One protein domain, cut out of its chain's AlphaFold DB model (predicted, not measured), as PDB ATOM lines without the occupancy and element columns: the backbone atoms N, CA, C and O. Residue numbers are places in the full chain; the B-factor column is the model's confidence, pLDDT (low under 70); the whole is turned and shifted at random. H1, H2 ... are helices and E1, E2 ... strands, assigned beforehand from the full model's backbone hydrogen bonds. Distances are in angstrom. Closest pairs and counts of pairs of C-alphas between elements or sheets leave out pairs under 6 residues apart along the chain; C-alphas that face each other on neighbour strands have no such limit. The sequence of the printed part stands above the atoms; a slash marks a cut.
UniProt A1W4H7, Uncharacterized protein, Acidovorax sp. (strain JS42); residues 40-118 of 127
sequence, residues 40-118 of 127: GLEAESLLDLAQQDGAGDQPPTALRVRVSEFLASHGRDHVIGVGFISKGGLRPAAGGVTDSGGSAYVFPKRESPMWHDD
ATOM      1  N   GLY A  40       4.871  -1.997 -39.584       75.06
ATOM      2  CA  GLY A  40       5.119  -2.368 -38.186       75.06
ATOM      3  C   GLY A  40       4.450  -3.668 -37.711       75.06
ATOM      4  O   GLY A  40       4.562  -3.996 -36.533       75.06
ATOM      5  N   LEU A  41       3.774  -4.421 -38.589       77.81
ATOM      6  CA  LEU A  41       3.284  -5.765 -38.269       77.81
ATOM      7  C   LEU A  41       4.360  -6.811 -38.583       77.81
ATOM      8  O   LEU A  41       4.596  -7.146 -39.747       77.81
ATOM      9  N   GLU A  42       5.005  -7.317 -37.537       84.31
ATOM     10  CA  GLU A  42       6.065  -8.324 -37.634       84.31
ATOM     11  C   GLU A  42       5.505  -9.741 -37.838       84.31
ATOM     12  O   GLU A  42       4.357 -10.042 -37.490       84.31
ATOM     13  N   ALA A  43       6.325 -10.627 -38.406       84.31
ATOM     14  CA  ALA A  43       5.934 -12.003 -38.701       84.31
ATOM     15  C   ALA A  43       5.607 -12.793 -37.431       84.31
ATOM     16  O   ALA A  43       4.608 -13.509 -37.384       84.31
ATOM     17  N   GLU A  44       6.407 -12.600 -36.387       86.06
ATOM     18  CA  GLU A  44       6.230 -13.193 -35.069       86.06
ATOM     19  C   GLU A  44       4.885 -12.774 -34.454       86.06
ATOM     20  O   GLU A  44       4.132 -13.620 -33.986       86.06
ATOM     21  N   SER A  45       4.508 -11.495 -34.580       85.88
ATOM     22  CA  SER A  45       3.213 -10.998 -34.088       85.88
ATOM     23  C   SER A  45       2.018 -11.653 -34.793       85.88
ATOM     24  O   SER A  45       0.996 -11.927 -34.164       85.88
ATOM     25  N   LEU A  46       2.121 -11.922 -36.100       87.44
ATOM     26  CA  LEU A  46       1.074 -12.635 -36.841       87.44
ATOM     27  C   LEU A  46       0.969 -14.107 -36.437       87.44
ATOM     28  O   LEU A  46      -0.143 -14.632 -36.350       87.44
ATOM     29  N   LEU A  47       2.105 -14.759 -36.190       87.69
ATOM     30  CA  LEU A  47       2.139 -16.139 -35.715       87.69
ATOM     31  C   LEU A  47       1.518 -16.257 -34.322       87.69
ATOM     32  O   LEU A  47       0.690 -17.141 -34.113       87.69
ATOM     33  N   ASP A  48       1.841 -15.338 -33.411       89.06
ATOM     34  CA  ASP A  48       1.278 -15.310 -32.058       89.06
ATOM     35  C   ASP A  48      -0.250 -15.146 -32.087       89.06
ATOM     36  O   ASP A  48      -0.972 -15.879 -31.408       89.06
ATOM     37  N   LEU A  49      -0.765 -14.243 -32.934       89.75
ATOM     38  CA  LEU A  49      -2.208 -14.068 -33.135       89.75
ATOM     39  C   LEU A  49      -2.871 -15.349 -33.663       89.75
ATOM     40  O   LEU A  49      -3.913 -15.761 -33.151       89.75
ATOM     41  N   ALA A  50      -2.266 -15.992 -34.665       89.31
ATOM     42  CA  ALA A  50      -2.785 -17.228 -35.243       89.31
ATOM     43  C   ALA A  50      -2.782 -18.388 -34.234       89.31
ATOM     44  O   ALA A  50      -3.740 -19.161 -34.182       89.31
ATOM     45  N   GLN A  51      -1.733 -18.496 -33.414       90.56
ATOM     46  CA  GLN A  51      -1.635 -19.500 -32.354       90.56
ATOM     47  C   GLN A  51      -2.681 -19.269 -31.265       90.56
ATOM     48  O   GLN A  51      -3.377 -20.215 -30.896       90.56
ATOM     49  N   GLN A  52      -2.850 -18.028 -30.798       91.12
ATOM     50  CA  GLN A  52      -3.860 -17.693 -29.793       91.12
ATOM     51  C   GLN A  52      -5.272 -18.045 -30.279       91.12
ATOM     52  O   GLN A  52      -6.033 -18.686 -29.557       91.12
ATOM     53  N   ASP A  53      -5.615 -17.668 -31.511       90.56
ATOM     54  CA  ASP A  53      -6.925 -17.977 -32.092       90.56
ATOM     55  C   ASP A  53      -7.123 -19.478 -32.377       90.56
ATOM     56  O   ASP A  53      -8.262 -19.939 -32.487       90.56
ATOM     57  N   GLY A  54      -6.035 -20.235 -32.543       86.44
ATOM     58  CA  GLY A  54      -6.051 -21.670 -32.827       86.44
ATOM     59  C   GLY A  54      -6.081 -22.568 -31.586       86.44
ATOM     60  O   GLY A  54      -6.568 -23.694 -31.678       86.44
ATOM     61  N   ALA A  55      -5.592 -22.090 -30.437       83.75
ATOM     62  CA  ALA A  55      -5.431 -22.889 -29.217       83.75
ATOM     63  C   ALA A  55      -6.764 -23.331 -28.577       83.75
ATOM     64  O   ALA A  55      -6.801 -24.306 -27.830       83.75
ATOM     65  N   GLY A  56      -7.879 -22.666 -28.906       76.12
ATOM     66  CA  GLY A  56      -9.239 -23.052 -28.500       76.12
ATOM     67  C   GLY A  56      -9.564 -22.867 -27.011       76.12
ATOM     68  O   GLY A  56     -10.732 -22.938 -26.633       76.12
ATOM     69  N   ASP A  57      -8.563 -22.604 -26.175       86.38
ATOM     70  CA  ASP A  57      -8.662 -22.341 -24.736       86.38
ATOM     71  C   ASP A  57      -8.560 -20.844 -24.384       86.38
ATOM     72  O   ASP A  57      -8.842 -20.450 -23.252       86.38
ATOM     73  N   GLN A  58      -8.197 -20.002 -25.355       85.81
ATOM     74  CA  GLN A  58      -8.148 -18.546 -25.241       85.81
ATOM     75  C   GLN A  58      -9.352 -17.888 -25.932       85.81
ATOM     76  O   GLN A  58      -9.880 -18.418 -26.915       85.81
ATOM     77  N   PRO A  59      -9.797 -16.706 -25.465       89.56
ATOM     78  CA  PRO A  59     -10.774 -15.921 -26.203       89.56
ATOM     79  C   PRO A  59     -10.203 -15.483 -27.568       89.56
ATOM     80  O   PRO A  59      -9.006 -15.180 -27.660       89.56
ATOM     81  N   PRO A  60     -11.052 -15.385 -28.613       91.44
ATOM     82  CA  PRO A  60     -10.637 -14.882 -29.916       91.44
ATOM     83  C   PRO A  60      -9.999 -13.496 -29.816       91.44
ATOM     84  O   PRO A  60     -10.467 -12.628 -29.073       91.44
ATOM     85  N   THR A  61      -8.960 -13.267 -30.610       91.31
ATOM     86  CA  THR A  61      -8.328 -11.955 -30.738       91.31
ATOM     87  C   THR A  61      -9.315 -10.931 -31.305       91.31
ATOM     88  O   THR A  61     -10.230 -11.262 -32.066       91.31
ATOM     89  N   ALA A  62      -9.108  -9.645 -30.999       89.94
ATOM     90  CA  ALA A  62      -9.904  -8.570 -31.596       89.94
ATOM     91  C   ALA A  62      -9.856  -8.615 -33.134       89.94
ATOM     92  O   ALA A  62     -10.863  -8.385 -33.800       89.94
ATOM     93  N   LEU A  63      -8.705  -8.991 -33.702       90.50
ATOM     94  CA  LEU A  63      -8.550  -9.197 -35.138       90.50
ATOM     95  C   LEU A  63      -9.507 -10.280 -35.661       90.50
ATOM     96  O   LEU A  63     -10.264 -10.018 -36.595       90.50
ATOM     97  N   ARG A  64      -9.526 -11.464 -35.032       92.50
ATOM     98  CA  ARG A  64     -10.425 -12.574 -35.393       92.50
ATOM     99  C   ARG A  64     -11.885 -12.164 -35.373       92.50
ATOM    100  O   ARG A  64     -12.616 -12.474 -36.317       92.50
ATOM    101  N   VAL A  65     -12.302 -11.475 -34.311       93.19
ATOM    102  CA  VAL A  65     -13.679 -10.991 -34.156       93.19
ATOM    103  C   VAL A  65     -14.035 -10.061 -35.313       93.19
ATOM    104  O   VAL A  65     -15.001 -10.317 -36.026       93.19
ATOM    105  N   ARG A  66     -13.205  -9.046 -35.582       93.88
ATOM    106  CA  ARG A  66     -13.485  -8.042 -36.619       93.88
ATOM    107  C   ARG A  66     -13.475  -8.623 -38.034       93.88
ATOM    108  O   ARG A  66     -14.321  -8.252 -38.846       93.88
ATOM    109  N   VAL A  67     -12.579  -9.569 -38.333       94.81
ATOM    110  CA  VAL A  67     -12.604 -10.291 -39.618       94.81
ATOM    111  C   VAL A  67     -13.885 -11.108 -39.764       94.81
ATOM    112  O   VAL A  67     -14.493 -11.102 -40.834       94.81
ATOM    113  N   SER A  68     -14.313 -11.783 -38.696       94.31
ATOM    114  CA  SER A  68     -15.523 -12.610 -38.720       94.31
ATOM    115  C   SER A  68     -16.774 -11.753 -38.939       94.31
ATOM    116  O   SER A  68     -17.579 -12.062 -39.815       94.31
ATOM    117  N   GLU A  69     -16.896 -10.627 -38.226       95.12
ATOM    118  CA  GLU A  69     -17.962  -9.634 -38.431       95.12
ATOM    119  C   GLU A  69     -17.983  -9.111 -39.872       95.12
ATOM    120  O   GLU A  69     -19.032  -9.051 -40.515       95.12
ATOM    121  N   PHE A  70     -16.810  -8.761 -40.402       95.56
ATOM    122  CA  PHE A  70     -16.666  -8.273 -41.765       95.56
ATOM    123  C   PHE A  70     -17.121  -9.302 -42.802       95.56
ATOM    124  O   PHE A  70     -17.914  -8.964 -43.681       95.56
ATOM    125  N   LEU A  71     -16.652 -10.549 -42.709       95.38
ATOM    126  CA  LEU A  71     -16.991 -11.614 -43.658       95.38
ATOM    127  C   LEU A  71     -18.467 -12.026 -43.575       95.38
ATOM    128  O   LEU A  71     -19.058 -12.365 -44.606       95.38
ATOM    129  N   ALA A  72     -19.067 -11.956 -42.384       94.56
ATOM    130  CA  ALA A  72     -20.481 -12.244 -42.154       94.56
ATOM    131  C   ALA A  72     -21.422 -11.096 -42.572       94.56
ATOM    132  O   ALA A  72     -22.635 -11.290 -42.637       94.56
ATOM    133  N   SER A  73     -20.893  -9.900 -42.850       92.88
ATOM    134  CA  SER A  73     -21.722  -8.745 -43.199       92.88
ATOM    135  C   SER A  73     -22.425  -8.900 -44.556       92.88
ATOM    136  O   SER A  73     -21.942  -9.559 -45.479       92.88
ATOM    137  N   HIS A  74     -23.597  -8.270 -44.685       89.19
ATOM    138  CA  HIS A  74     -24.394  -8.322 -45.911       89.19
ATOM    139  C   HIS A  74     -23.624  -7.747 -47.114       89.19
ATOM    140  O   HIS A  74     -22.927  -6.736 -47.006       89.19
ATOM    141  N   GLY A  75     -23.791  -8.363 -48.290       89.38
ATOM    142  CA  GLY A  75     -23.102  -7.944 -49.514       89.38
ATOM    143  C   GLY A  75     -21.627  -8.354 -49.558       89.38
ATOM    144  O   GLY A  75     -20.826  -7.676 -50.198       89.38
ATOM    145  N   ARG A  76     -21.255  -9.438 -48.861       92.94
ATOM    146  CA  ARG A  76     -19.892 -10.007 -48.835       92.94
ATOM    147  C   ARG A  76     -19.807 -11.429 -49.351       92.94
ATOM    148  O   ARG A  76     -18.838 -12.131 -49.073       92.94
ATOM    149  N   ASP A  77     -20.801 -11.879 -50.093       93.19
ATOM    150  CA  ASP A  77     -20.806 -13.247 -50.607       93.19
ATOM    151  C   ASP A  77     -19.716 -13.468 -51.651       93.19
ATOM    152  O   ASP A  77     -19.197 -14.570 -51.764       93.19
ATOM    153  N   HIS A  78     -19.292 -12.410 -52.340       93.88
ATOM    154  CA  HIS A  78     -18.169 -12.441 -53.273       93.88
ATOM    155  C   HIS A  78     -16.794 -12.341 -52.607       93.88
ATOM    156  O   HIS A  78     -15.785 -12.519 -53.286       93.88
ATOM    157  N   VAL A  79     -16.721 -12.041 -51.307       95.25
ATOM    158  CA  VAL A  79     -15.451 -11.989 -50.575       95.25
ATOM    159  C   VAL A  79     -15.149 -13.379 -50.026       95.25
ATOM    160  O   VAL A  79     -15.786 -13.822 -49.077       95.25
ATOM    161  N   ILE A  80     -14.166 -14.058 -50.611       94.75
ATOM    162  CA  ILE A  80     -13.802 -15.441 -50.257       94.75
ATOM    163  C   ILE A  80     -12.800 -15.527 -49.098       94.75
ATOM    164  O   ILE A  80     -12.511 -16.614 -48.607       94.75
ATOM    165  N   GLY A  81     -12.259 -14.397 -48.643       94.19
ATOM    166  CA  GLY A  81     -11.383 -14.366 -47.480       94.19
ATOM    167  C   GLY A  81     -10.633 -13.054 -47.292       94.19
ATOM    168  O   GLY A  81     -10.652 -12.156 -48.143       94.19
ATOM    169  N   VAL A  82      -9.957 -12.969 -46.151       94.75
ATOM    170  CA  VAL A  82      -9.064 -11.870 -45.771       94.75
ATOM    171  C   VAL A  82      -7.748 -12.472 -45.287       94.75
ATOM    172  O   VAL A  82      -7.763 -13.421 -44.512       94.75
ATOM    173  N   GLY A  83      -6.615 -11.943 -45.734       92.06
ATOM    174  CA  GLY A  83      -5.289 -12.322 -45.257       92.06
ATOM    175  C   GLY A  83      -4.511 -11.110 -44.764       92.06
ATOM    176  O   GLY A  83      -4.535 -10.061 -45.405       92.06
ATOM    177  N   PHE A  84      -3.811 -11.260 -43.647       90.62
ATOM    178  CA  PHE A  84      -2.848 -10.285 -43.147       90.62
ATOM    179  C   PHE A  84      -1.451 -10.810 -43.431       90.62
ATOM    180  O   PHE A  84      -1.157 -11.960 -43.115       90.62
ATOM    181  N   ILE A  85      -0.617  -9.982 -44.049       87.88
ATOM    182  CA  ILE A  85       0.745 -10.328 -44.438       87.88
ATOM    183  C   ILE A  85       1.726  -9.400 -43.733       87.88
ATOM    184  O   ILE A  85       1.540  -8.183 -43.690       87.88
ATOM    185  N   SER A  86       2.790  -9.982 -43.203       85.88
ATOM    186  CA  SER A  86       3.951  -9.247 -42.708       85.88
ATOM    187  C   SER A  86       5.050  -9.306 -43.760       85.88
ATOM    188  O   SER A  86       5.285 -10.340 -44.393       85.88
ATOM    189  N   LYS A  87       5.734  -8.181 -43.963       72.19
ATOM    190  CA  LYS A  87       7.001  -8.190 -44.691       72.19
ATOM    191  C   LYS A  87       8.068  -8.596 -43.686       72.19
ATOM    192  O   LYS A  87       8.350  -7.831 -42.772       72.19
ATOM    193  N   GLY A  88       8.637  -9.785 -43.834       65.56
ATOM    194  CA  GLY A  88       9.831 -10.115 -43.070       65.56
ATOM    195  C   GLY A  88      11.064  -9.410 -43.641       65.56
ATOM    196  O   GLY A  88      11.051  -8.850 -44.745       65.56
ATOM    197  N   GLY A  89      12.139  -9.409 -42.859       59.84
ATOM    198  CA  GLY A  89      13.461  -9.038 -43.352       59.84
ATOM    199  C   GLY A  89      14.060 -10.175 -44.177       59.84
ATOM    200  O   GLY A  89      13.845 -11.342 -43.866       59.84
ATOM    201  N   LEU A  90      14.857  -9.839 -45.193       55.19
ATOM    202  CA  LEU A  90      15.651 -10.826 -45.925       55.19
ATOM    203  C   LEU A  90      16.590 -11.551 -44.947       55.19
ATOM    204  O   LEU A  90      17.560 -10.971 -44.454       55.19
ATOM    205  N   ARG A  91      16.295 -12.818 -44.659       60.84
ATOM    206  CA  ARG A  91      17.121 -13.714 -43.853       60.84
ATOM    207  C   ARG A  91      17.940 -14.593 -44.807       60.84
ATOM    208  O   ARG A  91      17.393 -15.131 -45.774       60.84
ATOM    209  N   PRO A  92      19.256 -14.752 -44.587       51.78
ATOM    210  CA  PRO A  92      20.039 -15.713 -45.353       51.78
ATOM    211  C   PRO A  92      19.470 -17.121 -45.136       51.78
ATOM    212  O   PRO A  92      19.438 -17.589 -43.999       51.78
ATOM    213  N   ALA A  93      19.039 -17.799 -46.203       62.34
ATOM    214  CA  ALA A  93      18.726 -19.222 -46.159       62.34
ATOM    215  C   ALA A  93      19.897 -20.034 -46.738       62.34
ATOM    216  O   ALA A  93      20.726 -19.534 -47.507       62.34
ATOM    217  N   ALA A  94      20.008 -21.299 -46.329       51.97
ATOM    218  CA  ALA A  94      21.064 -22.178 -46.815       51.97
ATOM    219  C   ALA A  94      20.969 -22.355 -48.344       51.97
ATOM    220  O   ALA A  94      19.882 -22.490 -48.900       51.97
ATOM    221  N   GLY A  95      22.116 -22.363 -49.030       57.31
ATOM    222  CA  GLY A  95      22.180 -22.614 -50.476       57.31
ATOM    223  C   GLY A  95      21.987 -21.391 -51.383       57.31
ATOM    224  O   GLY A  95      21.710 -21.566 -52.565       57.31
ATOM    225  N   GLY A  96      22.140 -20.161 -50.874       45.41
ATOM    226  CA  GLY A  96      22.061 -18.941 -51.697       45.41
ATOM    227  C   GLY A  96      20.634 -18.470 -51.995       45.41
ATOM    228  O   GLY A  96      20.442 -17.526 -52.758       45.41
ATOM    229  N   VAL A  97      19.638 -19.102 -51.374       48.69
ATOM    230  CA  VAL A  97      18.252 -18.632 -51.350       48.69
ATOM    231  C   VAL A  97      18.125 -17.586 -50.241       48.69
ATOM    232  O   VAL A  97      18.731 -17.711 -49.179       48.69
ATOM    233  N   THR A  98      17.373 -16.520 -50.485       45.62
ATOM    234  CA  THR A  98      17.013 -15.561 -49.434       45.62
ATOM    235  C   THR A  98      15.605 -15.887 -48.962       45.62
ATOM    236  O   THR A  98      14.686 -15.913 -49.778       45.62
ATOM    237  N   ASP A  99      15.444 -16.167 -47.670       60.66
ATOM    238  CA  ASP A  99      14.127 -16.291 -47.053       60.66
ATOM    239  C   ASP A  99      13.621 -14.885 -46.729       60.66
ATOM    240  O   ASP A  99      14.335 -14.062 -46.161       60.66
ATOM    241  N   SER A 100      12.393 -14.582 -47.134       60.19
ATOM    242  CA  SER A 100      11.782 -13.295 -46.811       60.19
ATOM    243  C   SER A 100      11.390 -13.187 -45.339       60.19
ATOM    244  O   SER A 100      11.129 -12.075 -44.897       60.19
ATOM    245  N   GLY A 101      11.320 -14.300 -44.592       67.88
ATOM    246  CA  GLY A 101      10.966 -14.333 -43.169       67.88
ATOM    247  C   GLY A 101       9.577 -13.769 -42.852       67.88
ATOM    248  O   GLY A 101       9.312 -13.431 -41.703       67.88
ATOM    249  N   GLY A 102       8.730 -13.569 -43.866       77.19
ATOM    250  CA  GLY A 102       7.379 -13.043 -43.714       77.19
ATOM    251  C   GLY A 102       6.397 -14.139 -43.324       77.19
ATOM    252  O   GLY A 102       6.551 -15.291 -43.713       77.19
ATOM    253  N   SER A 103       5.362 -13.761 -42.584       82.88
ATOM    254  CA  SER A 103       4.248 -14.630 -42.204       82.88
ATOM    255  C   SER A 103       2.923 -14.086 -42.736       82.88
ATOM    256  O   SER A 103       2.768 -12.872 -42.928       82.88
ATOM    257  N   ALA A 104       1.969 -14.988 -42.959       86.38
ATOM    258  CA  ALA A 104       0.607 -14.667 -43.348       86.38
ATOM    259  C   ALA A 104      -0.400 -15.331 -42.401       86.38
ATOM    260  O   ALA A 104      -0.333 -16.533 -42.157       86.38
ATOM    261  N   TYR A 105      -1.384 -14.563 -41.929       90.50
ATOM    262  CA  TYR A 105      -2.532 -15.087 -41.192       90.50
ATOM    263  C   TYR A 105      -3.809 -14.886 -42.012       90.50
ATOM    264  O   TYR A 105      -4.202 -13.755 -42.313       90.50
ATOM    265  N   VAL A 106      -4.428 -15.993 -42.428       91.69
ATOM    266  CA  VAL A 106      -5.502 -16.007 -43.430       91.69
ATOM    267  C   VAL A 106      -6.805 -16.559 -42.864       91.69
ATOM    268  O   VAL A 106      -6.838 -17.605 -42.222       91.69
ATOM    269  N   PHE A 107      -7.896 -15.869 -43.185       93.69
ATOM    270  CA  PHE A 107      -9.265 -16.175 -42.796       93.69
ATOM    271  C   PHE A 107     -10.089 -16.496 -44.055       93.69
ATOM    272  O   PHE A 107     -10.594 -15.577 -44.712       93.69
ATOM    273  N   PRO A 108     -10.197 -17.777 -44.447       93.25
ATOM    274  CA  PRO A 108     -11.021 -18.181 -45.581       93.25
ATOM    275  C   PRO A 108     -12.513 -18.171 -45.215       93.25
ATOM    276  O   PRO A 108     -12.887 -18.638 -44.141       93.25
ATOM    277  N   LYS A 109     -13.366 -17.712 -46.138       94.62
ATOM    278  CA  LYS A 109     -14.835 -17.788 -46.062       94.62
ATOM    279  C   LYS A 109     -15.320 -18.958 -46.921       94.62
ATOM    280  O   LYS A 109     -15.811 -18.762 -48.034       94.62
ATOM    281  N   ARG A 110     -15.119 -20.188 -46.441       92.62
ATOM    282  CA  ARG A 110     -15.431 -21.421 -47.200       92.62
ATOM    283  C   ARG A 110     -16.924 -21.591 -47.483       92.62
ATOM    284  O   ARG A 110     -17.302 -22.276 -48.422       92.62
ATOM    285  N   GLU A 111     -17.760 -20.950 -46.683       92.81
ATOM    286  CA  GLU A 111     -19.210 -20.881 -46.831       92.81
ATOM    287  C   GLU A 111     -19.675 -19.898 -47.920       92.81
ATOM    288  O   GLU A 111     -20.869 -19.822 -48.205       92.81
ATOM    289  N   SER A 112     -18.765 -19.124 -48.524       93.25
ATOM    290  CA  SER A 112     -19.100 -18.245 -49.645       93.25
ATOM    291  C   SER A 112     -19.639 -19.061 -50.831       93.25
ATOM    292  O   SER A 112     -19.008 -20.039 -51.232       93.25
ATOM    293  N   PRO A 113     -20.728 -18.624 -51.492       93.38
ATOM    294  CA  PRO A 113     -21.211 -19.268 -52.715       93.38
ATOM    295  C   PRO A 113     -20.254 -19.091 -53.906       93.38
ATOM    296  O   PRO A 113     -20.441 -19.725 -54.941       93.38
ATOM    297  N   MET A 114     -19.249 -18.216 -53.784       94.19
ATOM    298  CA  MET A 114     -18.184 -18.026 -54.771       94.19
ATOM    299  C   MET A 114     -16.888 -18.749 -54.384       94.19
ATOM    300  O   MET A 114     -15.878 -18.573 -55.065       94.19
ATOM    301  N   TRP A 115     -16.888 -19.527 -53.297       94.31
ATOM    302  CA  TRP A 115     -15.749 -20.360 -52.929       94.31
ATOM    303  C   TRP A 115     -15.523 -21.465 -53.970       94.31
ATOM    304  O   TRP A 115     -16.467 -22.047 -54.503       94.31
ATOM    305  N   HIS A 116     -14.255 -21.764 -54.235       93.75
ATOM    306  CA  HIS A 116     -13.815 -22.888 -55.050       93.75
ATOM    307  C   HIS A 116     -12.662 -23.591 -54.334       93.75
ATOM    308  O   HIS A 116     -11.841 -22.931 -53.691       93.75
ATOM    309  N   ASP A 117     -12.569 -24.914 -54.459       91.56
ATOM    310  CA  ASP A 117     -11.568 -25.702 -53.731       91.56
ATOM    311  C   ASP A 117     -10.128 -25.350 -54.112       91.56
ATOM    312  O   ASP A 117      -9.252 -25.428 -53.255       91.56
ATOM    313  N   ASP A 118      -9.899 -24.843 -55.327       89.56
ATOM    314  CA  ASP A 118      -8.592 -24.328 -55.773       89.56
ATOM    315  C   ASP A 118      -8.086 -23.129 -54.945       89.56
ATOM    316  O   ASP A 118      -6.904 -22.795 -54.999       89.56
TER     317      ASP A 118
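AT A GLANCE: This is residues 40 to 118 of the 127 residues of an uncharacterized protein of Acidovorax sp. (strain JS42) (UniProt A1W4H7). Picture a narrow two-stranded hairpin, E1 and E2, with two helices, H1 and H2, over one face; the helices come near each other only at the end of H1 and the beginning of H2, making an open V. The long link from E1 to E2 carries the hairpin onward as a drawn-out loop, so the longest axis follows the hairpin and its loop, while residues 54 to 59 stick out where the chain turns from H1 towards H2. The printed part has 79 residues, with two named helices and then two named strands in the order H1, H2, E1, E2; the sheet, order E1 - E2, is antiparallel. The class is mixed, helices and strands, with under half of the residues in named elements. The whole is loose, with a radius of gyration of the C-alphas of 15.5 A, and only just elongated, spanning 47 by 31 by 22 A.

IN THESE COORDINATES: Find C-alpha 43 at (5.934, -12.003, -38.701); from there H1, residues 43 to 54, runs 16.5 A. After a short link, look for H2, residues 62 to 72, 15.4 A long. Another short link brings you to E1, residues 79 to 85, which starts with C-alpha 79 at (-15.451, -11.989, -50.575) and covers 17.4 A. Beyond the long link, E2, residues 104 to 108, runs 12.4 A and ends with C-alpha 108 at (-11.021, -18.181, -45.581).

HOW THE PARTS SIT: Start at H1 and look to E2: their closest C-alphas, those of Leu 46 and Tyr 105, are 6.2 A apart. H1 and H2 are close but not clearly touching, their closest C-alphas being those of Asp 53 and Arg 64, 7.2 A apart. They run the same way at a steep tilt of 69 degrees, only just short of about perpendicular. From H2, look to E1, where the closest C-alphas, those of Leu 71 and Val 79, are 7.1 A apart. E1 and E2 form a hairpin of antiparallel neighbours, with 167 degrees between their directions; N 84 and O 105, 2.9 A apart, and N 107 and O 82, 2.8 A apart, are within hydrogen-bond range. In H1 and H2 every O i to N i+4 pair is within hydrogen-bond range.

THE WHOLE: The two C-alphas farthest apart are those of His 74 and Gly 95, at 48.9 A. The printed part has no cut. Look along the long link, residues 86 to 103, for a short antiparallel pairing of residues 91 to 92 with residues 98 to 99. The mean pLDDT of the printed part is 83.9, and residues 88 to 101 are under 70.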